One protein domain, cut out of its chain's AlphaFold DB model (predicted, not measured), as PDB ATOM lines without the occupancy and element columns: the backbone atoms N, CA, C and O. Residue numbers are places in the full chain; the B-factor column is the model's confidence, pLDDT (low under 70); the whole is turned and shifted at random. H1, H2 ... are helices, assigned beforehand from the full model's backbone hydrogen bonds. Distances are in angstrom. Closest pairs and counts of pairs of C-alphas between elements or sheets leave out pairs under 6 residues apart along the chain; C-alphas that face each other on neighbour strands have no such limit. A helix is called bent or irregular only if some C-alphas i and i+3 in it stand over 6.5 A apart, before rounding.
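What this domain is: This is residues 2 to 53 and 215 to 364 of the 364 residues of an uncharacterized protein of Loktanella sp. 5RATIMAR09 (UniProt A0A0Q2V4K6). A compact body of helices stands round the bent helix H5, whose two arms fold back on each other in the middle, and a long, low-confidence tail with H8 sticks out of one end. H1 packs on H5b, H2 beside it packs on H7, H6 packs on H5a from another side, and H3 with H4 crossing it makes the end of the body far from the tail. The printed part has 202 residues with eight named helices, H1 to H8 in order along the chain, and no named strand; the class is all helix. The whole is loose, with a radius of gyration of the C-alphas of 22.6 A, and spans 90 by 38 by 28 A, the tail making much of the length.

Where its parts are: H1, residues 2 to 18, begins at C-alpha 2 (17.177, 1.746, 22.550) and is 24.3 A long. H2, residues 25 to 51, is the longest helix, 36.8 A. After the cut come H3, residues 218 to 236, 25.2 A long, and H4, residues 247 to 258, neither bent nor irregular, but only just: C-alphas 253 and 256 are 6.1 A apart. H5, residues 274 to 297, was assigned as one helix by its hydrogen bonds but is bent: C-alphas 281 and 284 are 9.6 A apart, and its arms are H5a, residues 274 to 281, and H5b, residues 284 to 297. H6 holds residues 302 to 316, H7 residues 325 to 338, and H8 residues 346 to 360, ending at C-alpha 360 (24.750, -29.561, -17.545).

How they stand to each other: H5 is the hub, touching four other helices. H5b touches H1 at a shallow tilt of 22 degrees, opposite ways, closest at the C-alphas of Val 4 and Ala 289, 5.1 A. H1 and H2 form a helical hairpin that only just touches, with 3 pairs of C-alphas within 8 A, closest at Val 5 and Ile 38, 6.5 A. With residues 37 to 49 alone H2 touches H7, closest at the C-alphas of Tyr 41 and Pro 327, 4.7 A. With residues 293 to 297 alone H5b touches H7 at a steep tilt of 55 degrees, closest at the C-alphas of Ala 297 and Thr 334, 4.4 A. H5a touches H6, closest at the C-alphas of Trp 274 and Leu 315, 5.1 A, and H3, closest at those of Ala 234 and Tyr 280, 4.5 A. H3 and H4 touch about perpendicular, at 79 degrees, closest at the C-alphas of Leu 229 and Arg 251, 6.0 A. Helix packing is part aligned, part crossed. Every O i to N i+4 pair is within hydrogen-bond range in H1, H2, H5a, H5b and H6, against 14 of 15 in H3, 5 of 8 in H4, 9 of 10 in H7 and 9 of 11 in H8.

The domain as a whole: Residues 340 to 364 stand free; the body without them spans 51 by 37 by 25 A. Residues 54 to 214 are not printed, and C-alphas 53 and 215 are 43.1 A apart across the cut. The link from H4 to H5 is long. Residues 337 to 364 have pLDDT under 70.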
ATOM      1  N   LEU A   2      16.291   0.915  21.709       89.75
ATOM      2  CA  LEU A   2      17.177   1.746  22.550       89.75
ATOM      3  C   LEU A   2      16.433   2.506  23.661       89.75
ATOM      4  O   LEU A   2      16.898   2.524  24.791       89.75
ATOM      5  N   ILE A   3      15.238   3.037  23.370       93.69
ATOM      6  CA  ILE A   3      14.390   3.709  24.372       93.69
ATOM      7  C   ILE A   3      13.987   2.756  25.509       93.69
ATOM      8  O   ILE A   3      14.046   3.141  26.666       93.69
ATOM      9  N   VAL A   4      13.629   1.502  25.206       93.75
ATOM     10  CA  VAL A   4      13.273   0.501  26.233       93.75
ATOM     11  C   VAL A   4      14.476   0.206  27.128       93.75
ATOM     12  O   VAL A   4      14.344   0.192  28.344       93.75
ATOM     13  N   VAL A   5      15.660   0.030  26.534       94.12
ATOM     14  CA  VAL A   5      16.907  -0.194  27.282       94.12
ATOM     15  C   VAL A   5      17.233   1.005  28.165       94.12
ATOM     16  O   VAL A   5      17.577   0.820  29.328       94.12
ATOM     17  N   ALA A   6      17.084   2.223  27.640       95.50
ATOM     18  CA  ALA A   6      17.300   3.448  28.396       95.50
ATOM     19  C   ALA A   6      16.319   3.569  29.572       95.50
ATOM     20  O   ALA A   6      16.756   3.863  30.677       95.50
ATOM     21  N   LEU A   7      15.030   3.276  29.369       96.81
ATOM     22  CA  LEU A   7      14.020   3.305  30.433       96.81
ATOM     23  C   LEU A   7      14.301   2.272  31.526       96.81
ATOM     24  O   LEU A   7      14.274   2.625  32.700       96.81
ATOM     25  N   ILE A   8      14.614   1.026  31.153       96.19
ATOM     26  CA  ILE A   8      14.960  -0.022  32.123       96.19
ATOM     27  C   ILE A   8      16.227   0.368  32.889       96.19
ATOM     28  O   ILE A   8      16.244   0.292  34.110       96.19
ATOM     29  N   SER A   9      17.266   0.833  32.190       95.62
ATOM     30  CA  SER A   9      18.539   1.206  32.823       95.62
ATOM     31  C   SER A   9      18.378   2.410  33.752       95.62
ATOM     32  O   SER A   9      18.898   2.402  34.860       95.62
ATOM     33  N   PHE A  10      17.636   3.434  33.329       96.62
ATOM     34  CA  PHE A  10      17.403   4.633  34.129       96.62
ATOM     35  C   PHE A  10      16.518   4.346  35.345       96.62
ATOM     36  O   PHE A  10      16.866   4.731  36.458       96.62
ATOM     37  N   GLY A  11      15.425   3.597  35.156       96.62
ATOM     38  CA  GLY A  11      14.589   3.126  36.260       96.62
ATOM     39  C   GLY A  11      15.381   2.273  37.250       96.62
ATOM     40  O   GLY A  11      15.227   2.444  38.455       96.62
ATOM     41  N   PHE A  12      16.281   1.419  36.752       96.25
ATOM     42  CA  PHE A  12      17.146   0.589  37.586       96.25
ATOM     43  C   PHE A  12      18.116   1.436  38.410       96.25
ATOM     44  O   PHE A  12      18.270   1.190  39.599       96.25
ATOM     45  N   VAL A  13      18.742   2.455  37.810       96.00
ATOM     46  CA  VAL A  13      19.629   3.378  38.532       96.00
ATOM     47  C   VAL A  13      18.867   4.111  39.635       96.00
ATOM     48  O   VAL A  13      19.361   4.176  40.754       96.00
ATOM     49  N   ILE A  14      17.655   4.609  39.369       96.06
ATOM     50  CA  ILE A  14      16.844   5.258  40.411       96.06
ATOM     51  C   ILE A  14      16.471   4.256  41.510       96.06
ATOM     52  O   ILE A  14      16.637   4.563  42.683       96.06
ATOM     53  N   SER A  15      16.034   3.049  41.145       95.38
ATOM     54  CA  SER A  15      15.722   1.986  42.108       95.38
ATOM     55  C   SER A  15      16.929   1.635  42.982       95.38
ATOM     56  O   SER A  15      16.816   1.519  44.198       95.38
ATOM     57  N   ALA A  16      18.121   1.557  42.387       94.31
ATOM     58  CA  ALA A  16      19.368   1.341  43.110       94.31
ATOM     59  C   ALA A  16      19.663   2.474  44.106       94.31
ATOM     60  O   ALA A  16      20.070   2.188  45.224       94.31
ATOM     61  N   LEU A  17      19.423   3.737  43.739       93.75
ATOM     62  CA  LEU A  17      19.622   4.887  44.634       93.75
ATOM     63  C   LEU A  17      18.645   4.918  45.820       93.75
ATOM     64  O   LEU A  17      18.967   5.516  46.841       93.75
ATOM     65  N   VAL A  18      17.467   4.306  45.674       92.62
ATOM     66  CA  VAL A  18      16.450   4.175  46.735       92.62
ATOM     67  C   VAL A  18      16.681   2.925  47.598       92.62
ATOM     68  O   VAL A  18      16.129   2.827  48.687       92.62
ATOM     69  N   SER A  19      17.486   1.971  47.125       91.94
ATOM     70  CA  SER A  19      17.761   0.716  47.835       91.94
ATOM     71  C   SER A  19      18.671   0.942  49.045       91.94
ATOM     72  O   SER A  19      19.619   1.725  48.972       91.94
ATOM     73  N   ASP A  20      18.436   0.202  50.127       86.62
ATOM     74  CA  ASP A  20      19.183   0.364  51.382       86.62
ATOM     75  C   ASP A  20      20.558  -0.336  51.334       86.62
ATOM     76  O   ASP A  20      21.537   0.138  51.916       86.62
ATOM     77  N   GLN A  21      20.664  -1.466  50.626       84.62
ATOM     78  CA  GLN A  21      21.865  -2.304  50.563       84.62
ATOM     79  C   GLN A  21      22.471  -2.369  49.158       84.62
ATOM     80  O   GLN A  21      22.261  -3.311  48.381       84.62
ATOM     81  N   LEU A  22      23.334  -1.404  48.849       83.06
ATOM     82  CA  LEU A  22      24.172  -1.457  47.652       83.06
ATOM     83  C   LEU A  22      25.282  -2.512  47.804       83.06
ATOM     84  O   LEU A  22      26.024  -2.527  48.782       83.06
ATOM     85  N   GLY A  23      25.416  -3.397  46.811       79.56
ATOM     86  CA  GLY A  23      26.508  -4.382  46.736       79.56
ATOM     87  C   GLY A  23      26.246  -5.742  47.398       79.56
ATOM     88  O   GLY A  23      27.103  -6.621  47.326       79.56
ATOM     89  N   GLY A  24      25.068  -5.959  47.990       86.44
ATOM     90  CA  GLY A  24      24.664  -7.264  48.523       86.44
ATOM     91  C   GLY A  24      24.269  -8.287  47.447       86.44
ATOM     92  O   GLY A  24      24.094  -7.967  46.268       86.44
ATOM     93  N   PHE A  25      24.049  -9.542  47.858       87.69
ATOM     94  CA  PHE A  25      23.597 -10.620  46.962       87.69
ATOM     95  C   PHE A  25      22.276 -10.285  46.244       87.69
ATOM     96  O   PHE A  25      22.118 -10.586  45.061       87.69
ATOM     97  N   ILE A  26      21.335  -9.635  46.940       87.12
ATOM     98  CA  ILE A  26      20.039  -9.223  46.377       87.12
ATOM     99  C   ILE A  26      20.246  -8.209  45.246       87.12
ATOM    100  O   ILE A  26      19.690  -8.390  44.162       87.12
ATOM    101  N   PHE A  27      21.109  -7.214  45.467       89.56
ATOM    102  CA  PHE A  27      21.469  -6.216  44.466       89.56
ATOM    103  C   PHE A  27      22.129  -6.858  43.238       89.56
ATOM    104  O   PHE A  27      21.675  -6.653  42.112       89.56
ATOM    105  N   ALA A  28      23.142  -7.710  43.435       90.06
ATOM    106  CA  ALA A  28      23.815  -8.408  42.335       90.06
ATOM    107  C   ALA A  28      22.842  -9.284  41.522       90.06
ATOM    108  O   ALA A  28      22.867  -9.291  40.288       90.06
ATOM    109  N   ARG A  29      21.926  -9.984  42.201       89.00
ATOM    110  CA  ARG A  29      20.861 -10.766  41.562       89.00
ATOM    111  C   ARG A  29      19.923  -9.884  40.735       89.00
ATOM    112  O   ARG A  29      19.536 -10.290  39.637       89.00
ATOM    113  N   ALA A  30      19.556  -8.705  41.234       91.12
ATOM    114  CA  ALA A  30      18.715  -7.756  40.511       91.12
ATOM    115  C   ALA A  30      19.422  -7.236  39.249       91.12
ATOM    116  O   ALA A  30      18.853  -7.325  38.162       91.12
ATOM    117  N   VAL A  31      20.697  -6.829  39.356       91.69
ATOM    118  CA  VAL A  31      21.535  -6.434  38.204       91.69
ATOM    119  C   VAL A  31      21.514  -7.519  37.124       91.69
ATOM    120  O   VAL A  31      21.176  -7.251  35.972       91.69
ATOM    121  N   MET A  32      21.810  -8.768  37.500       93.62
ATOM    122  CA  MET A  32      21.823  -9.895  36.561       93.62
ATOM    123  C   MET A  32      20.450 -10.163  35.939       93.62
ATOM    124  O   MET A  32      20.362 -10.543  34.772       93.62
ATOM    125  N   THR A  33      19.372  -9.940  36.689       93.00
ATOM    126  CA  THR A  33      17.999 -10.132  36.214       93.00
ATOM    127  C   THR A  33      17.633  -9.116  35.130       93.00
ATOM    128  O   THR A  33      17.200  -9.512  34.047       93.00
ATOM    129  N   TYR A  34      17.868  -7.825  35.369       94.75
ATOM    130  CA  TYR A  34      17.570  -6.775  34.388       94.75
ATOM    131  C   TYR A  34      18.498  -6.822  33.174       94.75
ATOM    132  O   TYR A  34      18.037  -6.677  32.038       94.75
ATOM    133  N   LEU A  35      19.786  -7.115  33.383       94.12
ATOM    134  CA  LEU A  35      20.714  -7.362  32.281       94.12
ATOM    135  C   LEU A  35      20.272  -8.561  31.440       94.12
ATOM    136  O   LEU A  35      20.298  -8.470  30.214       94.12
ATOM    137  N   SER A  36      19.808  -9.652  32.060       94.19
ATOM    138  CA  SER A  36      19.295 -10.822  31.338       94.19
ATOM    139  C   SER A  36      18.126 -10.463  30.420       94.19
ATOM    140  O   SER A  36      18.100 -10.917  29.276       94.19
ATOM    141  N   ILE A  37      17.199  -9.601  30.855       94.44
ATOM    142  CA  ILE A  37      16.096  -9.129  30.002       94.44
ATOM    143  C   ILE A  37      16.634  -8.368  28.793       94.44
ATOM    144  O   ILE A  37      16.266  -8.685  27.659       94.44
ATOM    145  N   ILE A  38      17.505  -7.382  29.030       94.62
ATOM    146  CA  ILE A  38      18.070  -6.528  27.978       94.62
ATOM    147  C   ILE A  38      18.838  -7.384  26.970       94.62
ATOM    148  O   ILE A  38      18.572  -7.317  25.770       94.62
ATOM    149  N   VAL A  39      19.752  -8.227  27.455       95.00
ATOM    150  CA  VAL A  39      20.596  -9.084  26.619       95.00
ATOM    151  C   VAL A  39      19.744 -10.098  25.864       95.00
ATOM    152  O   VAL A  39      19.882 -10.197  24.650       95.00
ATOM    153  N   SER A  40      18.824 -10.801  26.530       95.31
ATOM    154  CA  SER A  40      17.976 -11.808  25.875       95.31
ATOM    155  C   SER A  40      17.082 -11.183  24.807       95.31
ATOM    156  O   SER A  40      16.980 -11.721  23.705       95.31
ATOM    157  N   TYR A  41      16.470 -10.028  25.089       94.69
ATOM    158  CA  TYR A  41      15.627  -9.328  24.121       94.69
ATOM    159  C   TYR A  41      16.453  -8.829  22.929       94.69
ATOM    160  O   TYR A  41      16.130  -9.131  21.781       94.69
ATOM    161  N   MET A  42      17.542  -8.092  23.181       94.19
ATOM    162  CA  MET A  42      18.361  -7.492  22.123       94.19
ATOM    163  C   MET A  42      19.091  -8.539  21.288       94.19
ATOM    164  O   MET A  42      19.037  -8.486  20.058       94.19
ATOM    165  N   ALA A  43      19.773  -9.487  21.935       94.81
ATOM    166  CA  ALA A  43      20.545 -10.508  21.241       94.81
ATOM    167  C   ALA A  43      19.626 -11.373  20.379       94.81
ATOM    168  O   ALA A  43      19.934 -11.608  19.210       94.81
ATOM    169  N   PHE A  44      18.466 -11.781  20.907       95.44
ATOM    170  CA  PHE A  44      17.518 -12.571  20.131       95.44
ATOM    171  C   PHE A  44      16.882 -11.755  19.003       95.44
ATOM    172  O   PHE A  44      16.812 -12.247  17.884       95.44
ATOM    173  N   TYR A  45      16.504 -10.492  19.231       94.50
ATOM    174  CA  TYR A  45      15.997  -9.608  18.173       94.50
ATOM    175  C   TYR A  45      16.991  -9.476  17.009       94.50
ATOM    176  O   TYR A  45      16.640  -9.733  15.854       94.50
ATOM    177  N   LEU A  46      18.251  -9.141  17.310       93.88
ATOM    178  CA  LEU A  46      19.310  -9.011  16.305       93.88
ATOM    179  C   LEU A  46      19.586 -10.341  15.596       93.88
ATOM    180  O   LEU A  46      19.776 -10.364  14.378       93.88
ATOM    181  N   PHE A  47      19.568 -11.451  16.338       94.19
ATOM    182  CA  PHE A  47      19.728 -12.786  15.776       94.19
ATOM    183  C   PHE A  47      18.601 -13.120  14.793       94.19
ATOM    184  O   PHE A  47      18.884 -13.535  13.671       94.19
ATOM    185  N   ILE A  48      17.339 -12.894  15.171       93.88
ATOM    186  CA  ILE A  48      16.175 -13.176  14.320       93.88
ATOM    187  C   ILE A  48      16.219 -12.347  13.036       93.88
ATOM    188  O   ILE A  48      15.956 -12.886  11.961       93.88
ATOM    189  N   ILE A  49      16.586 -11.066  13.114       91.19
ATOM    190  CA  ILE A  49      16.687 -10.209  11.924       91.19
ATOM    191  C   ILE A  49      17.786 -10.691  10.976       91.19
ATOM    192  O   ILE A  49      17.602 -10.660   9.760       91.19
ATOM    193  N   ARG A  50      18.929 -11.134  11.512       91.88
ATOM    194  CA  ARG A  50      20.099 -11.495  10.702       91.88
ATOM    195  C   ARG A  50      20.065 -12.927  10.171       91.88
ATOM    196  O   ARG A  50      20.482 -13.161   9.041       91.88
ATOM    197  N   TYR A  51      19.603 -13.873  10.982       92.19
ATOM    198  CA  TYR A  51      19.709 -15.311  10.717       92.19
ATOM    199  C   TYR A  51      18.353 -16.027  10.670       92.19
ATOM    200  O   TYR A  51      18.291 -17.192  10.278       92.19
ATOM    201  N   GLY A  52      17.260 -15.353  11.032       91.50
ATOM    202  CA  GLY A  52      15.951 -15.982  11.187       91.50
ATOM    203  C   GLY A  52      15.849 -16.831  12.457       91.50
ATOM    204  O   GLY A  52      16.689 -16.768  13.353       91.50
ATOM    205  N   PHE A  53      14.779 -17.625  12.554       94.06
ATOM    206  CA  PHE A  53      14.512 -18.432  13.745       94.06
ATOM    207  C   PHE A  53      15.450 -19.653  13.851       94.06
ATOM    208  O   PHE A  53      15.496 -20.460  12.915       94.06
ATOM    209  N   GLN A 215      -7.826 -18.577  49.485       75.69
ATOM    210  CA  GLN A 215      -7.338 -18.548  50.855       75.69
ATOM    211  C   GLN A 215      -6.808 -19.919  51.276       75.69
ATOM    212  O   GLN A 215      -5.741 -19.981  51.855       75.69
ATOM    213  N   VAL A 216      -7.463 -21.031  50.955       75.38
ATOM    214  CA  VAL A 216      -7.074 -22.354  51.472       75.38
ATOM    215  C   VAL A 216      -5.798 -22.907  50.816       75.38
ATOM    216  O   VAL A 216      -4.963 -23.500  51.504       75.38
ATOM    217  N   ASP A 217      -5.590 -22.718  49.507       74.00
ATOM    218  CA  ASP A 217      -4.387 -23.239  48.843       74.00
ATOM    219  C   ASP A 217      -3.188 -22.286  48.985       74.00
ATOM    220  O   ASP A 217      -3.101 -21.246  48.331       74.00
ATOM    221  N   ALA A 218      -2.192 -22.717  49.762       75.62
ATOM    222  CA  ALA A 218      -0.959 -21.974  50.027       75.62
ATOM    223  C   ALA A 218      -0.212 -21.489  48.766       75.62
ATOM    224  O   ALA A 218       0.377 -20.412  48.774       75.62
ATOM    225  N   SER A 219      -0.226 -22.236  47.652       73.56
ATOM    226  CA  SER A 219       0.495 -21.792  46.446       73.56
ATOM    227  C   SER A 219      -0.305 -20.821  45.606       73.56
ATOM    228  O   SER A 219       0.309 -19.984  44.948       73.56
ATOM    229  N   ILE A 220      -1.631 -20.949  45.552       76.88
ATOM    230  CA  ILE A 220      -2.488 -19.945  44.922       76.88
ATOM    231  C   ILE A 220      -2.377 -18.653  45.729       76.88
ATOM    232  O   ILE A 220      -2.120 -17.607  45.134       76.88
ATOM    233  N   ASN A 221      -2.448 -18.749  47.060       84.00
ATOM    234  CA  ASN A 221      -2.312 -17.623  47.976       84.00
ATOM    235  C   ASN A 221      -0.983 -16.883  47.773       84.00
ATOM    236  O   ASN A 221      -0.998 -15.703  47.441       84.00
ATOM    237  N   GLN A 222       0.152 -17.591  47.814       82.44
ATOM    238  CA  GLN A 222       1.484 -17.006  47.601       82.44
ATOM    239  C   GLN A 222       1.657 -16.357  46.220       82.44
ATOM    240  O   GLN A 222       2.362 -15.363  46.044       82.44
ATOM    241  N   ARG A 223       1.039 -16.931  45.182       81.38
ATOM    242  CA  ARG A 223       1.124 -16.363  43.831       81.38
ATOM    243  C   ARG A 223       0.289 -15.106  43.717       81.38
ATOM    244  O   ARG A 223       0.767 -14.139  43.138       81.38
ATOM    245  N   LEU A 224      -0.929 -15.128  44.253       86.00
ATOM    246  CA  LEU A 224      -1.814 -13.973  44.271       86.00
ATOM    247  C   LEU A 224      -1.213 -12.847  45.120       86.00
ATOM    248  O   LEU A 224      -1.198 -11.710  44.662       86.00
ATOM    249  N   GLU A 225      -0.631 -13.173  46.276       87.75
ATOM    250  CA  GLU A 225       0.161 -12.270  47.121       87.75
ATOM    251  C   GLU A 225       1.237 -11.561  46.289       87.75
ATOM    252  O   GLU A 225       1.276 -10.332  46.236       87.75
ATOM    253  N   ALA A 226       2.067 -12.320  45.566       85.62
ATOM    254  CA  ALA A 226       3.149 -11.752  44.768       85.62
ATOM    255  C   ALA A 226       2.659 -10.784  43.673       85.62
ATOM    256  O   ALA A 226       3.398  -9.868  43.307       85.62
ATOM    257  N   VAL A 227       1.443 -10.960  43.140       89.88
ATOM    258  CA  VAL A 227       0.841 -10.019  42.174       89.88
ATOM    259  C   VAL A 227       0.241  -8.811  42.884       89.88
ATOM    260  O   VAL A 227       0.537  -7.671  42.536       89.88
ATOM    261  N   VAL A 228      -0.615  -9.053  43.873       92.12
ATOM    262  CA  VAL A 228      -1.408  -8.013  44.528       92.12
ATOM    263  C   VAL A 228      -0.507  -7.089  45.339       92.12
ATOM    264  O   VAL A 228      -0.594  -5.875  45.180       92.12
ATOM    265  N   LEU A 229       0.400  -7.642  46.149       92.88
ATOM    266  CA  LEU A 229       1.263  -6.850  47.025       92.88
ATOM    267  C   LEU A 229       2.360  -6.106  46.254       92.88
ATOM    268  O   LEU A 229       2.752  -5.024  46.677       92.88
ATOM    269  N   SER A 230       2.820  -6.609  45.101       93.75
ATOM    270  CA  SER A 230       3.757  -5.851  44.254       93.75
ATOM    271  C   SER A 230       3.088  -4.658  43.574       93.75
ATOM    272  O   SER A 230       3.637  -3.557  43.588       93.75
ATOM    273  N   LEU A 231       1.870  -4.826  43.051       94.69
ATOM    274  CA  LEU A 231       1.117  -3.723  42.451       94.69
ATOM    275  C   LEU A 231       0.643  -2.710  43.502       94.69
ATOM    276  O   LEU A 231       0.779  -1.507  43.290       94.69
ATOM    277  N   HIS A 232       0.142  -3.170  44.650       95.12
ATOM    278  CA  HIS A 232      -0.232  -2.283  45.750       95.12
ATOM    279  C   HIS A 232       1.003  -1.580  46.325       95.12
ATOM    280  O   HIS A 232       0.985  -0.366  46.495       95.12
ATOM    281  N   GLY A 233       2.119  -2.287  46.513       94.19
ATOM    282  CA  GLY A 233       3.388  -1.678  46.908       94.19
ATOM    283  C   GLY A 233       3.835  -0.574  45.944       94.19
ATOM    284  O   GLY A 233       4.261   0.488  46.385       94.19
ATOM    285  N   ALA A 234       3.666  -0.766  44.633       95.62
ATOM    286  CA  ALA A 234       3.985   0.267  43.650       95.62
ATOM    287  C   ALA A 234       3.089   1.509  43.801       95.62
ATOM    288  O   ALA A 234       3.568   2.637  43.689       95.62
ATOM    289  N   LEU A 235       1.796   1.318  44.087       95.75
ATOM    290  CA  LEU A 235       0.864   2.415  44.366       95.75
ATOM    291  C   LEU A 235       1.185   3.124  45.687       95.75
ATOM    292  O   LEU A 235       1.119   4.347  45.741       95.75
ATOM    293  N   TYR A 236       1.587   2.379  46.719       94.56
ATOM    294  CA  TYR A 236       2.031   2.926  48.003       94.56
ATOM    295  C   TYR A 236       3.232   3.873  47.836       94.56
ATOM    296  O   TYR A 236       3.307   4.907  48.493       94.56
ATOM    297  N   HIS A 237       4.121   3.575  46.884       94.19
ATOM    298  CA  HIS A 237       5.250   4.429  46.495       94.19
ATOM    299  C   HIS A 237       4.913   5.449  45.387       94.19
ATOM    300  O   HIS A 237       5.813   6.003  44.758       94.19
ATOM    301  N   ASN A 238       3.629   5.725  45.118       95.69
ATOM    302  CA  ASN A 238       3.163   6.659  44.077       95.69
ATOM    303  C   ASN A 238       3.744   6.384  42.672       95.69
ATOM    304  O   ASN A 238       3.959   7.311  41.890       95.69
ATOM    305  N   LEU A 239       4.008   5.115  42.341       95.75
ATOM    306  CA  LEU A 239       4.642   4.668  41.090       95.75
ATOM    307  C   LEU A 239       6.067   5.205  40.864       95.75
ATOM    308  O   LEU A 239       6.569   5.183  39.737       95.75
ATOM    309  N   ILE A 240       6.745   5.669  41.912       96.00
ATOM    310  CA  ILE A 240       8.184   5.949  41.891       96.00
ATOM    311  C   ILE A 240       8.930   4.618  42.125       96.00
ATOM    312  O   ILE A 240       8.402   3.767  42.843       96.00
ATOM    313  N   PRO A 241      10.114   4.381  41.514       96.56
ATOM    314  CA  PRO A 241      10.919   3.187  41.790       96.56
ATOM    315  C   PRO A 241      11.106   2.956  43.296       96.56
ATOM    316  O   PRO A 241      11.670   3.808  43.980       96.56
ATOM    317  N   ALA A 242      10.623   1.819  43.800       93.50
ATOM    318  CA  ALA A 242      10.527   1.564  45.239       93.50
ATOM    319  C   ALA A 242      11.824   1.040  45.883       93.50
ATOM    320  O   ALA A 242      11.909   0.985  47.108       93.50
ATOM    321  N   GLY A 243      12.818   0.645  45.082       91.50
ATOM    322  CA  GLY A 243      14.029  -0.045  45.536       91.50
ATOM    323  C   GLY A 243      14.031  -1.543  45.207       91.50
ATOM    324  O   GLY A 243      12.992  -2.137  44.917       91.50
ATOM    325  N   LEU A 244      15.218  -2.157  45.217       91.56
ATOM    326  CA  LEU A 244      15.448  -3.554  44.812       91.56
ATOM    327  C   LEU A 244      15.420  -4.535  45.999       91.56
ATOM    328  O   LEU A 244      15.335  -5.749  45.808       91.56
ATOM    329  N   ASP A 245      15.523  -4.023  47.224       90.81
ATOM    330  CA  ASP A 245      15.602  -4.773  48.484       90.81
ATOM    331  C   ASP A 245      14.531  -4.367  49.514       90.81
ATOM    332  O   ASP A 245      14.466  -4.938  50.602       90.81
ATOM    333  N   THR A 246      13.651  -3.437  49.146       91.31
ATOM    334  CA  THR A 246      12.611  -2.845  50.003       91.31
ATOM    335  C   THR A 246      11.270  -3.588  49.944       91.31
ATOM    336  O   THR A 246      10.337  -3.260  50.690       91.31
ATOM    337  N   PHE A 247      11.156  -4.601  49.072       91.44
ATOM    338  CA  PHE A 247       9.903  -5.314  48.832       91.44
ATOM    339  C   PHE A 247       9.372  -5.996  50.088       91.44
ATOM    340  O   PHE A 247       8.195  -5.841  50.385       91.44
ATOM    341  N   LEU A 248      10.223  -6.683  50.855       90.56
ATOM    342  CA  LEU A 248       9.824  -7.367  52.088       90.56
ATOM    343  C   LEU A 248       9.211  -6.388  53.098       90.56
ATOM    344  O   LEU A 248       8.101  -6.605  53.572       90.56
ATOM    345  N   VAL A 249       9.875  -5.254  53.335       91.00
ATOM    346  CA  VAL A 249       9.394  -4.222  54.270       91.00
ATOM    347  C   VAL A 249       8.082  -3.603  53.789       91.00
ATOM    348  O   VAL A 249       7.168  -3.374  54.579       91.00
ATOM    349  N   THR A 250       7.967  -3.320  52.488       91.38
ATOM    350  CA  THR A 250       6.731  -2.754  51.927       91.38
ATOM    351  C   THR A 250       5.591  -3.762  51.998       91.38
ATOM    352  O   THR A 250       4.472  -3.408  52.361       91.38
ATOM    353  N   ARG A 251       5.877  -5.027  51.689       90.38
ATOM    354  CA  ARG A 251       4.925  -6.127  51.762       90.38
ATOM    355  C   ARG A 251       4.354  -6.264  53.167       90.38
ATOM    356  O   ARG A 251       3.137  -6.303  53.301       90.38
ATOM    357  N   ASP A 252       5.209  -6.276  54.184       89.62
ATOM    358  CA  ASP A 252       4.784  -6.463  55.572       89.62
ATOM    359  C   ASP A 252       3.914  -5.291  56.070       89.62
ATOM    360  O   ASP A 252       3.013  -5.488  56.872       89.62
ATOM    361  N   ARG A 253       4.085  -4.073  55.531       90.38
ATOM    362  CA  ARG A 253       3.192  -2.931  55.829       90.38
ATOM    363  C   ARG A 253       1.850  -2.993  55.106       90.38
ATOM    364  O   ARG A 253       0.848  -2.474  55.594       90.38
ATOM    365  N   VAL A 254       1.847  -3.529  53.890       90.94
ATOM    366  CA  VAL A 254       0.666  -3.545  53.021       90.94
ATOM    367  C   VAL A 254      -0.216  -4.762  53.311       90.94
ATOM    368  O   VAL A 254      -1.435  -4.669  53.180       90.94
ATOM    369  N   VAL A 255       0.368  -5.887  53.733       91.38
ATOM    370  CA  VAL A 255      -0.372  -7.126  54.012       91.38
ATOM    371  C   VAL A 255      -1.387  -6.961  55.144       91.38
ATOM    372  O   VAL A 255      -2.484  -7.512  55.047       91.38
ATOM    373  N   ASP A 256      -1.084  -6.129  56.146       87.25
ATOM    374  CA  ASP A 256      -1.975  -5.838  57.277       87.25
ATOM    375  C   ASP A 256      -3.342  -5.292  56.830       87.25
ATOM    376  O   ASP A 256      -4.359  -5.515  57.484       87.25
ATOM    377  N   GLN A 257      -3.405  -4.642  55.664       90.69
ATOM    378  CA  GLN A 257      -4.644  -4.095  55.103       90.69
ATOM    379  C   GLN A 257      -5.586  -5.167  54.536       90.69
ATOM    380  O   GLN A 257      -6.748  -4.885  54.249       90.69
ATOM    381  N   TYR A 258      -5.101  -6.399  54.364       88.94
ATOM    382  CA  TYR A 258      -5.857  -7.511  53.789       88.94
ATOM    383  C   TYR A 258      -6.459  -8.447  54.846       88.94
ATOM    384  O   TYR A 258      -6.921  -9.529  54.493       88.94
ATOM    385  N   ASN A 259      -6.486  -8.053  56.127       86.69
ATOM    386  CA  ASN A 259      -7.174  -8.767  57.215       86.69
ATOM    387  C   ASN A 259      -6.863 -10.280  57.275       86.69
ATOM    388  O   ASN A 259      -7.760 -11.100  57.460       86.69
ATOM    389  N   GLY A 260      -5.601 -10.665  57.069       83.00
ATOM    390  CA  GLY A 260      -5.178 -12.070  57.117       83.00
ATOM    391  C   GLY A 260      -5.515 -12.907  55.876       83.00
ATOM    392  O   GLY A 260      -5.274 -14.111  55.885       83.00
ATOM    393  N   PHE A 261      -6.015 -12.303  54.788       85.62
ATOM    394  CA  PHE A 261      -6.265 -13.002  53.517       85.62
ATOM    395  C   PHE A 261      -4.998 -13.691  52.975       85.62
ATOM    396  O   PHE A 261      -5.055 -14.802  52.442       85.62
ATOM    397  N   PHE A 262      -3.844 -13.036  53.115       87.44
ATOM    398  CA  PHE A 262      -2.536 -13.579  52.750       87.44
ATOM    399  C   PHE A 262      -1.835 -14.134  53.993       87.44
ATOM    400  O   PHE A 262      -1.057 -13.438  54.638       87.44
ATOM    401  N   TRP A 263      -2.137 -15.381  54.353       81.06
ATOM    402  CA  TRP A 263      -1.559 -16.031  55.536       81.06
ATOM    403  C   TRP A 263      -0.277 -16.814  55.225       81.06
ATOM    404  O   TRP A 263       0.556 -17.003  56.109       81.06
ATOM    405  N   TYR A 264      -0.092 -17.275  53.982       80.50
ATOM    406  CA  TYR A 264       1.067 -18.083  53.593       80.50
ATOM    407  C   TYR A 264       2.222 -17.203  53.099       80.50
ATOM    408  O   TYR A 264       2.613 -17.232  51.932       80.50
ATOM    409  N   LEU A 265       2.770 -16.395  54.009       76.44
ATOM    410  CA  LEU A 265       3.849 -15.459  53.708       76.44
ATOM    411  C   LEU A 265       5.199 -16.177  53.764       76.44
ATOM    412  O   LEU A 265       5.663 -16.596  54.820       76.44
ATOM    413  N   THR A 266       5.864 -16.308  52.618       75.38
ATOM    414  CA  THR A 266       7.268 -16.750  52.590       75.38
ATOM    415  C   THR A 266       8.170 -15.530  52.697       75.38
ATOM    416  O   THR A 266       8.076 -14.637  51.858       75.38
ATOM    417  N   GLU A 267       9.055 -15.468  53.690       75.06
ATOM    418  CA  GLU A 267      10.035 -14.383  53.823       75.06
ATOM    419  C   GLU A 267      10.971 -14.343  52.610       75.06
ATOM    420  O   GLU A 267      11.875 -15.163  52.445       75.06
ATOM    421  N   SER A 268      10.714 -13.413  51.691       78.38
ATOM    422  CA  SER A 268      11.491 -13.291  50.468       78.38
ATOM    423  C   SER A 268      11.334 -11.907  49.861       78.38
ATOM    424  O   SER A 268      10.239 -11.483  49.510       78.38
ATOM    425  N   ASN A 269      12.466 -11.255  49.606       78.31
ATOM    426  CA  ASN A 269      12.547 -10.027  48.809       78.31
ATOM    427  C   ASN A 269      12.312 -10.259  47.302       78.31
ATOM    428  O   ASN A 269      12.607  -9.397  46.484       78.31
ATOM    429  N   LYS A 270      11.881 -11.455  46.884       82.25
ATOM    430  CA  LYS A 270      11.721 -11.792  45.466       82.25
ATOM    431  C   LYS A 270      10.265 -11.645  45.038       82.25
ATOM    432  O   LYS A 270       9.432 -12.474  45.398       82.25
ATOM    433  N   ILE A 271      10.011 -10.694  44.148       88.06
ATOM    434  CA  ILE A 271       8.736 -10.592  43.442       88.06
ATOM    435  C   ILE A 271       8.680 -11.684  42.370       88.06
ATOM    436  O   ILE A 271       9.550 -11.786  41.501       88.06
ATOM    437  N   MET A 272       7.672 -12.553  42.452       87.19
ATOM    438  CA  MET A 272       7.520 -13.658  41.498       87.19
ATOM    439  C   MET A 272       6.798 -13.249  40.214       87.19
ATOM    440  O   MET A 272       6.911 -13.966  39.228       87.19
ATOM    441  N   SER A 273       6.055 -12.139  40.227       92.06
ATOM    442  CA  SER A 273       5.332 -11.616  39.066       92.06
ATOM    443  C   SER A 273       6.269 -10.834  38.148       92.06
ATOM    444  O   SER A 273       6.950  -9.917  38.604       92.06
ATOM    445  N   TRP A 274       6.284 -11.156  36.852       94.06
ATOM    446  CA  TRP A 274       7.142 -10.475  35.877       94.06
ATOM    447  C   TRP A 274       6.738  -9.001  35.726       94.06
ATOM    448  O   TRP A 274       7.578  -8.106  35.800       94.06
ATOM    449  N   ILE A 275       5.434  -8.745  35.567       95.62
ATOM    450  CA  ILE A 275       4.888  -7.380  35.515       95.62
ATOM    451  C   ILE A 275       4.985  -6.715  36.888       95.62
ATOM    452  O   ILE A 275       5.404  -5.564  36.961       95.62
ATOM    453  N   GLY A 276       4.649  -7.431  37.966       94.56
ATOM    454  CA  GLY A 276       4.718  -6.891  39.324       94.56
ATOM    455  C   GLY A 276       6.116  -6.389  39.687       94.56
ATOM    456  O   GLY A 276       6.242  -5.283  40.203       94.56
ATOM    457  N   ALA A 277       7.165  -7.141  39.339       94.69
ATOM    458  CA  ALA A 277       8.551  -6.744  39.581       94.69
ATOM    459  C   ALA A 277       8.922  -5.476  38.802       94.69
ATOM    460  O   ALA A 277       9.412  -4.520  39.388       94.69
ATOM    461  N   MET A 278       8.609  -5.423  37.502       95.69
ATOM    462  CA  MET A 278       8.868  -4.241  36.669       95.69
ATOM    463  C   MET A 278       8.148  -2.993  37.193       95.69
ATOM    464  O   MET A 278       8.724  -1.910  37.196       95.69
ATOM    465  N   VAL A 279       6.889  -3.125  37.618       96.94
ATOM    466  CA  VAL A 279       6.081  -1.994  38.095       96.94
ATOM    467  C   VAL A 279       6.515  -1.543  39.489       96.94
ATOM    468  O   VAL A 279       6.605  -0.344  39.724       96.94
ATOM    469  N   TYR A 280       6.814  -2.468  40.401       96.62
ATOM    470  CA  TYR A 280       7.260  -2.137  41.755       96.62
ATOM    471  C   TYR A 280       8.685  -1.574  41.772       96.62
ATOM    472  O   TYR A 280       8.925  -0.472  42.261       96.62
ATOM    473  N   GLU A 281       9.638  -2.310  41.199       95.94
ATOM    474  CA  GLU A 281      11.056  -1.975  41.314       95.94
ATOM    475  C   GLU A 281      11.420  -0.770  40.437       95.94
ATOM    476  O   GLU A 281      12.250   0.035  40.849       95.94
ATOM    477  N   LEU A 282      10.804  -0.609  39.255       96.81
ATOM    478  CA  LEU A 282      11.115   0.484  38.317       96.81
ATOM    479  C   LEU A 282      10.024   1.564  38.214       96.81
ATOM    480  O   LEU A 282      10.202   2.532  37.467       96.81
ATOM    481  N   GLY A 283       8.885   1.412  38.893       96.75
ATOM    482  CA  GLY A 283       7.807   2.402  38.890       96.75
ATOM    483  C   GLY A 283       7.311   2.769  37.485       96.75
ATOM    484  O   GLY A 283       7.123   1.928  36.598       96.75
ATOM    485  N   VAL A 284       7.152   4.073  37.254       97.31
ATOM    486  CA  VAL A 284       6.735   4.664  35.976       97.31
ATOM    487  C   VAL A 284       7.658   4.296  34.810       97.31
ATOM    488  O   VAL A 284       7.181   4.123  33.687       97.31
ATOM    489  N   PHE A 285       8.961   4.106  35.050       97.75
ATOM    490  CA  PHE A 285       9.904   3.686  34.006       97.75
ATOM    491  C   PHE A 285       9.655   2.241  33.584       97.75
ATOM    492  O   PHE A 285       9.709   1.931  32.394       97.75
ATOM    493  N   GLY A 286       9.320   1.378  34.546       96.56
ATOM    494  CA  GLY A 286       8.889   0.008  34.292       96.56
ATOM    495  C   GLY A 286       7.606  -0.038  33.476       96.56
ATOM    496  O   GLY A 286       7.567  -0.703  32.444       96.56
ATOM    497  N   ILE A 287       6.589   0.732  33.877       97.00
ATOM    498  CA  ILE A 287       5.323   0.845  33.134       97.00
ATOM    499  C   ILE A 287       5.581   1.329  31.703       97.00
ATOM    500  O   ILE A 287       5.131   0.691  30.752       97.00
ATOM    501  N   ALA A 288       6.357   2.399  31.524       97.62
ATOM    502  CA  ALA A 288       6.683   2.928  30.202       97.62
ATOM    503  C   ALA A 288       7.452   1.909  29.342       97.62
ATOM    504  O   ALA A 288       7.134   1.725  28.163       97.62
ATOM    505  N   ALA A 289       8.431   1.204  29.920       96.62
ATOM    506  CA  ALA A 289       9.175   0.155  29.230       96.62
ATOM    507  C   ALA A 289       8.255  -0.998  28.802       96.62
ATOM    508  O   ALA A 289       8.297  -1.405  27.640       96.62
ATOM    509  N   LEU A 290       7.379  -1.470  29.696       96.25
ATOM    510  CA  LEU A 290       6.371  -2.490  29.407       96.25
ATOM    511  C   LEU A 290       5.445  -2.050  28.274       96.25
ATOM    512  O   LEU A 290       5.306  -2.766  27.283       96.25
ATOM    513  N   SER A 291       4.860  -0.856  28.370       96.38
ATOM    514  CA  SER A 291       3.971  -0.317  27.339       96.38
ATOM    515  C   SER A 291       4.662  -0.247  25.978       96.38
ATOM    516  O   SER A 291       4.071  -0.645  24.975       96.38
ATOM    517  N   LEU A 292       5.925   0.183  25.926       95.69
ATOM    518  CA  LEU A 292       6.697   0.214  24.684       95.69
ATOM    519  C   LEU A 292       7.026  -1.185  24.153       95.69
ATOM    520  O   LEU A 292       6.952  -1.392  22.944       95.69
ATOM    521  N   MET A 293       7.365  -2.148  25.014       94.94
ATOM    522  CA  MET A 293       7.619  -3.534  24.598       94.94
ATOM    523  C   MET A 293       6.363  -4.184  24.008       94.94
ATOM    524  O   MET A 293       6.430  -4.771  22.929       94.94
ATOM    525  N   PHE A 294       5.215  -4.042  24.675       95.62
ATOM    526  CA  PHE A 294       3.934  -4.562  24.190       95.62
ATOM    527  C   PHE A 294       3.466  -3.840  22.924       95.62
ATOM    528  O   PHE A 294       3.020  -4.488  21.982       95.62
ATOM    529  N   SER A 295       3.624  -2.515  22.859       94.38
ATOM    530  CA  SER A 295       3.303  -1.731  21.662       94.38
ATOM    531  C   SER A 295       4.172  -2.134  20.467       94.38
ATOM    532  O   SER A 295       3.652  -2.303  19.368       94.38
ATOM    533  N   ALA A 296       5.472  -2.364  20.679       93.12
ATOM    534  CA  ALA A 296       6.388  -2.814  19.632       93.12
ATOM    535  C   ALA A 296       6.098  -4.249  19.151       93.12
ATOM    536  O   ALA A 296       6.332  -4.565  17.984       93.12
ATOM    537  N   ALA A 297       5.577  -5.108  20.030       93.81
ATOM    538  CA  ALA A 297       5.153  -6.467  19.704       93.81
ATOM    539  C   ALA A 297       3.746  -6.540  19.069       93.81
ATOM    540  O   ALA A 297       3.349  -7.604  18.586       93.81
ATOM    541  N   PHE A 298       2.977  -5.446  19.083       93.94
ATOM    542  CA  PHE A 298       1.609  -5.421  18.576       93.94
ATOM    543  C   PHE A 298       1.552  -5.169  17.066       93.94
ATOM    544  O   PHE A 298       1.973  -4.128  16.567       93.94
ATOM    545  N   ASP A 299       0.938  -6.098  16.334       88.81
ATOM    546  CA  ASP A 299       0.904  -6.091  14.865       88.81
ATOM    547  C   ASP A 299      -0.360  -5.477  14.254       88.81
ATOM    548  O   ASP A 299      -0.587  -5.578  13.048       88.81
ATOM    549  N   LYS A 300      -1.202  -4.860  15.091       89.69
ATOM    550  CA  LYS A 300      -2.529  -4.335  14.728       89.69
ATOM    551  C   LYS A 300      -3.506  -5.393  14.197       89.69
ATOM    552  O   LYS A 300      -4.549  -5.039  13.649       89.69
ATOM    553  N   THR A 301      -3.231  -6.683  14.380       88.81
ATOM    554  CA  THR A 301      -4.181  -7.763  14.106       88.81
ATOM    555  C   THR A 301      -4.860  -8.232  15.390       88.81
ATOM    556  O   THR A 301      -4.282  -8.244  16.478       88.81
ATOM    557  N   VAL A 302      -6.094  -8.721  15.245       87.25
ATOM    558  CA  VAL A 302      -6.858  -9.344  16.342       87.25
ATOM    559  C   VAL A 302      -6.095 -10.525  16.956       87.25
ATOM    560  O   VAL A 302      -6.218 -10.797  18.145       87.25
ATOM    561  N   ARG A 303      -5.263 -11.221  16.166       87.69
ATOM    562  CA  ARG A 303      -4.445 -12.329  16.672       87.69
ATOM    563  C   ARG A 303      -3.371 -11.839  17.638       87.69
ATOM    564  O   ARG A 303      -3.217 -12.444  18.693       87.69
ATOM    565  N   SER A 304      -2.636 -10.783  17.282       90.81
ATOM    566  CA  SER A 304      -1.629 -10.212  18.181       90.81
ATOM    567  C   SER A 304      -2.278  -9.628  19.426       90.81
ATOM    568  O   SER A 304      -1.758  -9.855  20.509       90.81
ATOM    569  N   PHE A 305      -3.458  -9.003  19.312       92.31
ATOM    570  CA  PHE A 305      -4.206  -8.528  20.480       92.31
ATOM    571  C   PHE A 305      -4.448  -9.657  21.489       92.31
ATOM    572  O   PHE A 305      -3.989  -9.574  22.622       92.31
ATOM    573  N   TRP A 306      -5.082 -10.757  21.066       91.06
ATOM    574  CA  TRP A 306      -5.327 -11.896  21.956       91.06
ATOM    575  C   TRP A 306      -4.032 -12.546  22.453       91.06
ATOM    576  O   TRP A 306      -3.951 -12.919  23.619       91.06
ATOM    577  N   GLY A 307      -3.005 -12.646  21.603       92.69
ATOM    578  CA  GLY A 307      -1.694 -13.161  21.999       92.69
ATOM    579  C   GLY A 307      -1.027 -12.319  23.090       92.69
ATOM    580  O   GLY A 307      -0.497 -12.872  24.049       92.69
ATOM    581  N   LEU A 308      -1.095 -10.991  22.982       95.00
ATOM    582  CA  LEU A 308      -0.570 -10.068  23.983       95.00
ATOM    583  C   LEU A 308      -1.429 -10.041  25.247       95.00
ATOM    584  O   LEU A 308      -0.863  -9.977  26.330       95.00
ATOM    585  N   CYS A 309      -2.754 -10.165  25.146       93.81
ATOM    586  CA  CYS A 309      -3.623 -10.319  26.317       93.81
ATOM    587  C   CYS A 309      -3.273 -11.583  27.110       93.81
ATOM    588  O   CYS A 309      -3.126 -11.516  28.328       93.81
ATOM    589  N   VAL A 310      -3.064 -12.720  26.430       94.06
ATOM    590  CA  VAL A 310      -2.571 -13.946  27.081       94.06
ATOM    591  C   VAL A 310      -1.230 -13.679  27.734       94.06
ATOM    592  O   VAL A 310      -1.071 -13.960  28.914       94.06
ATOM    593  N   LEU A 311      -0.277 -13.105  26.995       96.00
ATOM    594  CA  LEU A 311       1.054 -12.844  27.527       96.00
ATOM    595  C   LEU A 311       0.977 -11.951  28.770       96.00
ATOM    596  O   LEU A 311       1.605 -12.263  29.769       96.00
ATOM    597  N   PHE A 312       0.162 -10.900  28.746       95.19
ATOM    598  CA  PHE A 312      -0.052 -10.004  29.877       95.19
ATOM    599  C   PHE A 312      -0.602 -10.744  31.104       95.19
ATOM    600  O   PHE A 312      -0.028 -10.637  32.183       95.19
ATOM    601  N   ILE A 313      -1.650 -11.560  30.937       92.12
ATOM    602  CA  ILE A 313      -2.223 -12.370  32.026       92.12
ATOM    603  C   ILE A 313      -1.179 -13.345  32.590       92.12
ATOM    604  O   ILE A 313      -1.042 -13.484  33.805       92.12
ATOM    605  N   LEU A 314      -0.401 -13.999  31.724       93.06
ATOM    606  CA  LEU A 314       0.640 -14.926  32.160       93.06
ATOM    607  C   LEU A 314       1.788 -14.208  32.877       93.06
ATOM    608  O   LEU A 314       2.287 -14.723  33.871       93.06
ATOM    609  N   LEU A 315       2.194 -13.024  32.426       94.00
ATOM    610  CA  LEU A 315       3.256 -12.237  33.060       94.00
ATOM    611  C   LEU A 315       2.816 -11.552  34.358       94.00
ATOM    612  O   LEU A 315       3.673 -11.197  35.167       94.00
ATOM    613  N   LEU A 316       1.508 -11.387  34.575       90.38
ATOM    614  CA  LEU A 316       0.976 -11.048  35.893       90.38
ATOM    615  C   LEU A 316       1.154 -12.214  36.859       90.38
ATOM    616  O   LEU A 316       1.454 -11.977  38.021       90.38
ATOM    617  N   SER A 317       1.033 -13.457  36.392       85.88
ATOM    618  CA  SER A 317       1.279 -14.635  37.227       85.88
ATOM    619  C   SER A 317       2.757 -14.775  37.640       85.88
ATOM    620  O   SER A 317       3.623 -14.025  37.187       85.88
ATOM    621  N   ALA A 318       3.053 -15.744  38.512       81.12
ATOM    622  CA  ALA A 318       4.369 -15.972  39.115       81.12
ATOM    623  C   ALA A 318       5.438 -16.518  38.135       81.12
ATOM    624  O   ALA A 318       5.950 -17.627  38.305       81.12
ATOM    625  N   ILE A 319       5.766 -15.747  37.096       89.25
ATOM    626  CA  ILE A 319       6.894 -15.973  36.188       89.25
ATOM    627  C   ILE A 319       8.044 -15.045  36.603       89.25
ATOM    628  O   ILE A 319       7.909 -13.827  36.487       89.25
ATOM    629  N   PRO A 320       9.207 -15.580  37.022       87.50
ATOM    630  CA  PRO A 320      10.338 -14.754  37.421       87.50
ATOM    631  C   PRO A 320      10.792 -13.808  36.310       87.50
ATOM    632  O   PRO A 320      10.898 -14.203  35.148       87.50
ATOM    633  N   LEU A 321      11.168 -12.590  36.697       89.38
ATOM    634  CA  LEU A 321      11.649 -11.552  35.787       89.38
ATOM    635  C   LEU A 321      12.839 -12.011  34.911       89.38
ATOM    636  O   LEU A 321      12.940 -11.659  33.737       89.38
ATOM    637  N   SER A 322      13.690 -12.884  35.460       88.19
ATOM    638  CA  SER A 322      14.883 -13.442  34.812       88.19
ATOM    639  C   SER A 322      14.599 -14.521  33.759       88.19
ATOM    640  O   SER A 322      15.546 -15.066  33.194       88.19
ATOM    641  N   PHE A 323      13.335 -14.893  33.528       93.00
ATOM    642  CA  PHE A 323      12.974 -15.982  32.622       93.00
ATOM    643  C   PHE A 323      13.169 -15.573  31.144       93.00
ATOM    644  O   PHE A 323      12.401 -14.757  30.632       93.00
ATOM    645  N   PRO A 324      14.158 -16.139  30.419       94.06
ATOM    646  CA  PRO A 324      14.639 -15.577  29.150       94.06
ATOM    647  C   PRO A 324      13.692 -15.794  27.962       94.06
ATOM    648  O   PRO A 324      13.726 -15.029  26.998       94.06
ATOM    649  N   LEU A 325      12.805 -16.797  28.005       95.88
ATOM    650  CA  LEU A 325      11.896 -17.063  26.883       95.88
ATOM    651  C   LEU A 325      10.839 -15.963  26.691       95.88
ATOM    652  O   LEU A 325      10.354 -15.787  25.576       95.88
ATOM    653  N   VAL A 326      10.514 -15.196  27.735       96.38
ATOM    654  CA  VAL A 326       9.598 -14.047  27.647       96.38
ATOM    655  C   VAL A 326      10.190 -12.913  26.802       96.38
ATOM    656  O   VAL A 326       9.574 -12.561  25.790       96.38
ATOM    657  N   PRO A 327      11.381 -12.359  27.120       96.25
ATOM    658  CA  PRO A 327      12.010 -11.360  26.264       96.25
ATOM    659  C   PRO A 327      12.322 -11.907  24.865       96.25
ATOM    660  O   PRO A 327      12.176 -11.164  23.899       96.25
ATOM    661  N   MET A 328      12.657 -13.195  24.712       96.75
ATOM    662  CA  MET A 328      12.824 -13.814  23.386       96.75
ATOM    663  C   MET A 328      11.519 -13.837  22.572       96.75
ATOM    664  O   MET A 328      11.532 -13.532  21.378       96.75
ATOM    665  N   LEU A 329      10.380 -14.163  23.193       96.62
ATOM    666  CA  LEU A 329       9.074 -14.157  22.532       96.62
ATOM    667  C   LEU A 329       8.682 -12.740  22.092       96.62
ATOM    668  O   LEU A 329       8.319 -12.542  20.932       96.62
ATOM    669  N   LEU A 330       8.829 -11.748  22.978       95.94
ATOM    670  CA  LEU A 330       8.575 -10.337  22.662       95.94
ATOM    671  C   LEU A 330       9.504  -9.822  21.552       95.94
ATOM    672  O   LEU A 330       9.060  -9.108  20.649       95.94
ATOM    673  N   ALA A 331      10.781 -10.210  21.576       95.25
ATOM    674  CA  ALA A 331      11.744  -9.879  20.531       95.25
ATOM    675  C   ALA A 331      11.338 -10.476  19.178       95.25
ATOM    676  O   ALA A 331      11.386  -9.784  18.162       95.25
ATOM    677  N   MET A 332      10.880 -11.729  19.155       93.94
ATOM    678  CA  MET A 332      10.418 -12.380  17.930       93.94
ATOM    679  C   MET A 332       9.149 -11.737  17.365       93.94
ATOM    680  O   MET A 332       9.072 -11.532  16.154       93.94
ATOM    681  N   MET A 333       8.189 -11.390  18.229       93.62
ATOM    682  CA  MET A 333       6.998 -10.628  17.838       93.62
ATOM    683  C   MET A 333       7.408  -9.304  17.185       93.62
ATOM    684  O   MET A 333       7.062  -9.041  16.039       93.62
ATOM    685  N   THR A 334       8.278  -8.540  17.846       93.19
ATOM    686  CA  THR A 334       8.763  -7.243  17.346       93.19
ATOM    687  C   THR A 334       9.533  -7.364  16.017       93.19
ATOM    688  O   THR A 334       9.375  -6.546  15.102       93.19
ATOM    689  N   ALA A 335      10.382  -8.386  15.880       90.06
ATOM    690  CA  ALA A 335      11.214  -8.594  14.695       90.06
ATOM    691  C   ALA A 335      10.387  -8.916  13.443       90.06
ATOM    692  O   ALA A 335      10.699  -8.403  12.368       90.06
ATOM    693  N   GLN A 336       9.310  -9.702  13.571       78.62
ATOM    694  CA  GLN A 336       8.431 -10.038  12.444       78.62
ATOM    695  C   GLN A 336       7.679  -8.824  11.868       78.62
ATOM    696  O   GLN A 336       7.233  -8.886  10.725       78.62
ATOM    697  N   HIS A 337       7.555  -7.723  12.619       69.25
ATOM    698  CA  HIS A 337       6.992  -6.456  12.120       69.25
ATOM    699  C   HIS A 337       8.038  -5.568  11.461       69.25
ATOM    700  O   HIS A 337       7.767  -4.939  10.441       69.25
ATOM    701  N   SER A 338       9.231  -5.518  12.058       60.84
ATOM    702  CA  SER A 338      10.334  -4.663  11.603       60.84
ATOM    703  C   SER A 338      10.903  -5.157  10.275       60.84
ATOM    704  O   SER A 338      11.208  -4.383   9.369       60.84
ATOM    705  N   VAL A 339      11.018  -6.477  10.147       52.28
ATOM    706  CA  VAL A 339      11.312  -7.124   8.883       52.28
ATOM    707  C   VAL A 339       9.982  -7.265   8.179       52.28
ATOM    708  O   VAL A 339       9.179  -8.123   8.531       52.28
ATOM    709  N   ALA A 340       9.754  -6.456   7.148       43.09
ATOM    710  CA  ALA A 340       8.868  -6.863   6.077       43.09
ATOM    711  C   ALA A 340       9.288  -8.280   5.661       43.09
ATOM    712  O   ALA A 340      10.227  -8.462   4.888       43.09
ATOM    713  N   PHE A 341       8.590  -9.288   6.183       44.91
ATOM    714  CA  PHE A 341       8.663 -10.695   5.806       44.91
ATOM    715  C   PHE A 341       8.054 -10.853   4.398       44.91
ATOM    716  O   PHE A 341       7.246 -11.733   4.118       44.91
ATOM    717  N   LYS A 342       8.429  -9.952   3.481       37.47
ATOM    718  CA  LYS A 342       8.399 -10.148   2.044       37.47
ATOM    719  C   LYS A 342       9.445 -11.220   1.770       37.47
ATOM    720  O   LYS A 342      10.593 -10.937   1.444       37.47
ATOM    721  N   ALA A 343       9.055 -12.479   1.930       39.53
ATOM    722  CA  ALA A 343       9.722 -13.546   1.205       39.53
ATOM    723  C   ALA A 343       9.805 -13.124  -0.284       39.53
ATOM    724  O   ALA A 343       8.816 -12.602  -0.809       39.53
ATOM    725  N   PRO A 344      10.944 -13.347  -0.968       42.78
ATOM    726  CA  PRO A 344      11.587 -14.651  -0.915       42.78
ATOM    727  C   PRO A 344      13.126 -14.619  -0.996       42.78
ATOM    728  O   PRO A 344      13.696 -14.567  -2.084       42.78
ATOM    729  N   LEU A 345      13.819 -14.822   0.128       46.03
ATOM    730  CA  LEU A 345      15.213 -15.300   0.080       46.03
ATOM    731  C   LEU A 345      15.304 -16.829  -0.094       46.03
ATOM    732  O   LEU A 345      16.309 -17.329  -0.588       46.03
ATOM    733  N   VAL A 346      14.212 -17.568   0.144       46.66
ATOM    734  CA  VAL A 346      14.139 -19.018  -0.129       46.66
ATOM    735  C   VAL A 346      13.987 -19.336  -1.629       46.66
ATOM    736  O   VAL A 346      14.353 -20.426  -2.061       46.66
ATOM    737  N   ARG A 347      13.548 -18.390  -2.483       38.97
ATOM    738  CA  ARG A 347      13.552 -18.626  -3.945       38.97
ATOM    739  C   ARG A 347      14.948 -18.589  -4.558       38.97
ATOM    740  O   ARG A 347      15.142 -19.242  -5.574       38.97
ATOM    741  N   LYS A 348      15.920 -17.873  -3.976       40.31
ATOM    742  CA  LYS A 348      17.265 -17.804  -4.571       40.31
ATOM    743  C   LYS A 348      18.075 -19.088  -4.374       40.31
ATOM    744  O   LYS A 348      18.820 -19.432  -5.279       40.31
ATOM    745  N   ALA A 349      17.870 -19.842  -3.291       43.00
ATOM    746  CA  ALA A 349      18.548 -21.132  -3.117       43.00
ATOM    747  C   ALA A 349      18.072 -22.176  -4.149       43.00
ATOM    748  O   ALA A 349      18.887 -22.776  -4.838       43.00
ATOM    749  N   HIS A 350      16.758 -22.302  -4.372       42.59
ATOM    750  CA  HIS A 350      16.235 -23.257  -5.358       42.59
ATOM    751  C   HIS A 350      16.383 -22.810  -6.823       42.59
ATOM    752  O   HIS A 350      16.428 -23.660  -7.711       42.59
ATOM    753  N   HIS A 351      16.493 -21.505  -7.116       43.91
ATOM    754  CA  HIS A 351      16.743 -21.057  -8.493       43.91
ATOM    755  C   HIS A 351      18.196 -21.230  -8.943       43.91
ATOM    756  O   HIS A 351      18.418 -21.463 -10.131       43.91
ATOM    757  N   VAL A 352      19.165 -21.150  -8.027       51.44
ATOM    758  CA  VAL A 352      20.585 -21.348  -8.358       51.44
ATOM    759  C   VAL A 352      20.875 -22.823  -8.662       51.44
ATOM    760  O   VAL A 352      21.579 -23.111  -9.631       51.44
ATOM    761  N   ASP A 353      20.240 -23.760  -7.955       48.16
ATOM    762  CA  ASP A 353      20.382 -25.195  -8.249       48.16
ATOM    763  C   ASP A 353      19.652 -25.612  -9.538       48.16
ATOM    764  O   ASP A 353      20.178 -26.389 -10.335       48.16
ATOM    765  N   ALA A 354      18.486 -25.022  -9.829       51.06
ATOM    766  CA  ALA A 354      17.763 -25.290 -11.075       51.06
ATOM    767  C   ALA A 354      18.472 -24.730 -12.328       51.06
ATOM    768  O   ALA A 354      18.329 -25.289 -13.416       51.06
ATOM    769  N   GLN A 355      19.241 -23.640 -12.206       51.16
ATOM    770  CA  GLN A 355      20.045 -23.110 -13.314       51.16
ATOM    771  C   GLN A 355      21.352 -23.889 -13.518       51.16
ATOM    772  O   GLN A 355      21.753 -24.086 -14.664       51.16
ATOM    773  N   ARG A 356      21.967 -24.417 -12.450       50.69
ATOM    774  CA  ARG A 356      23.134 -25.311 -12.564       50.69
ATOM    775  C   ARG A 356      22.789 -26.649 -13.219       50.69
ATOM    776  O   ARG A 356      23.544 -27.112 -14.068       50.69
ATOM    777  N   LEU A 357      21.619 -27.220 -12.922       52.28
ATOM    778  CA  LEU A 357      21.166 -28.467 -13.555       52.28
ATOM    779  C   LEU A 357      20.788 -28.296 -15.040       52.28
ATOM    780  O   LEU A 357      20.987 -29.213 -15.831       52.28
ATOM    781  N   ARG A 358      20.320 -27.109 -15.461       49.19
ATOM    782  CA  ARG A 358      20.056 -26.815 -16.887       49.19
ATOM    783  C   ARG A 358      21.316 -26.511 -17.703       49.19
ATOM    784  O   ARG A 358      21.293 -26.708 -18.914       49.19
ATOM    785  N   GLY A 359      22.400 -26.054 -17.072       51.03
ATOM    786  CA  GLY A 359      23.696 -25.869 -17.740       51.03
ATOM    787  C   GLY A 359      24.367 -27.194 -18.119       51.03
ATOM    788  O   GLY A 359      25.001 -27.287 -19.166       51.03
ATOM    789  N   TYR A 360      24.155 -28.241 -17.316       52.16
ATOM    790  CA  TYR A 360      24.750 -29.561 -17.545       52.16
ATOM    791  C   TYR A 360      24.051 -30.370 -18.654       52.16
ATOM    792  O   TYR A 360      24.682 -31.182 -19.312       52.16
ATOM    793  N   GLN A 361      22.765 -30.117 -18.926       51.47
ATOM    794  CA  GLN A 361      22.020 -30.809 -19.993       51.47
ATOM    795  C   GLN A 361      22.204 -30.212 -21.400       51.47
ATOM    796  O   GLN A 361      21.617 -30.713 -22.352       51.47
ATOM    797  N   ARG A 362      22.991 -29.140 -21.558       50.59
ATOM    798  CA  ARG A 362      23.278 -28.521 -22.869       50.59
ATOM    799  C   ARG A 362      24.703 -28.768 -23.379       50.59
ATOM    800  O   ARG A 362      25.092 -28.158 -24.366       50.59
ATOM    801  N   SER A 363      25.473 -29.621 -22.707       49.16
ATOM    802  CA  SER A 363      26.876 -29.918 -23.044       49.16
ATOM    803  C   SER A 363      27.176 -31.418 -23.194       49.16
ATOM    804  O   SER A 363      28.333 -31.816 -23.093       49.16
ATOM    805  N   GLY A 364      26.150 -32.236 -23.449       48.69
ATOM    806  CA  GLY A 364      26.269 -33.665 -23.765       48.69
ATOM    807  C   GLY A 364      25.757 -33.965 -25.160       48.69
ATOM    808  O   GLY A 364      24.653 -33.457 -25.467       48.69
TER     809      GLY A 364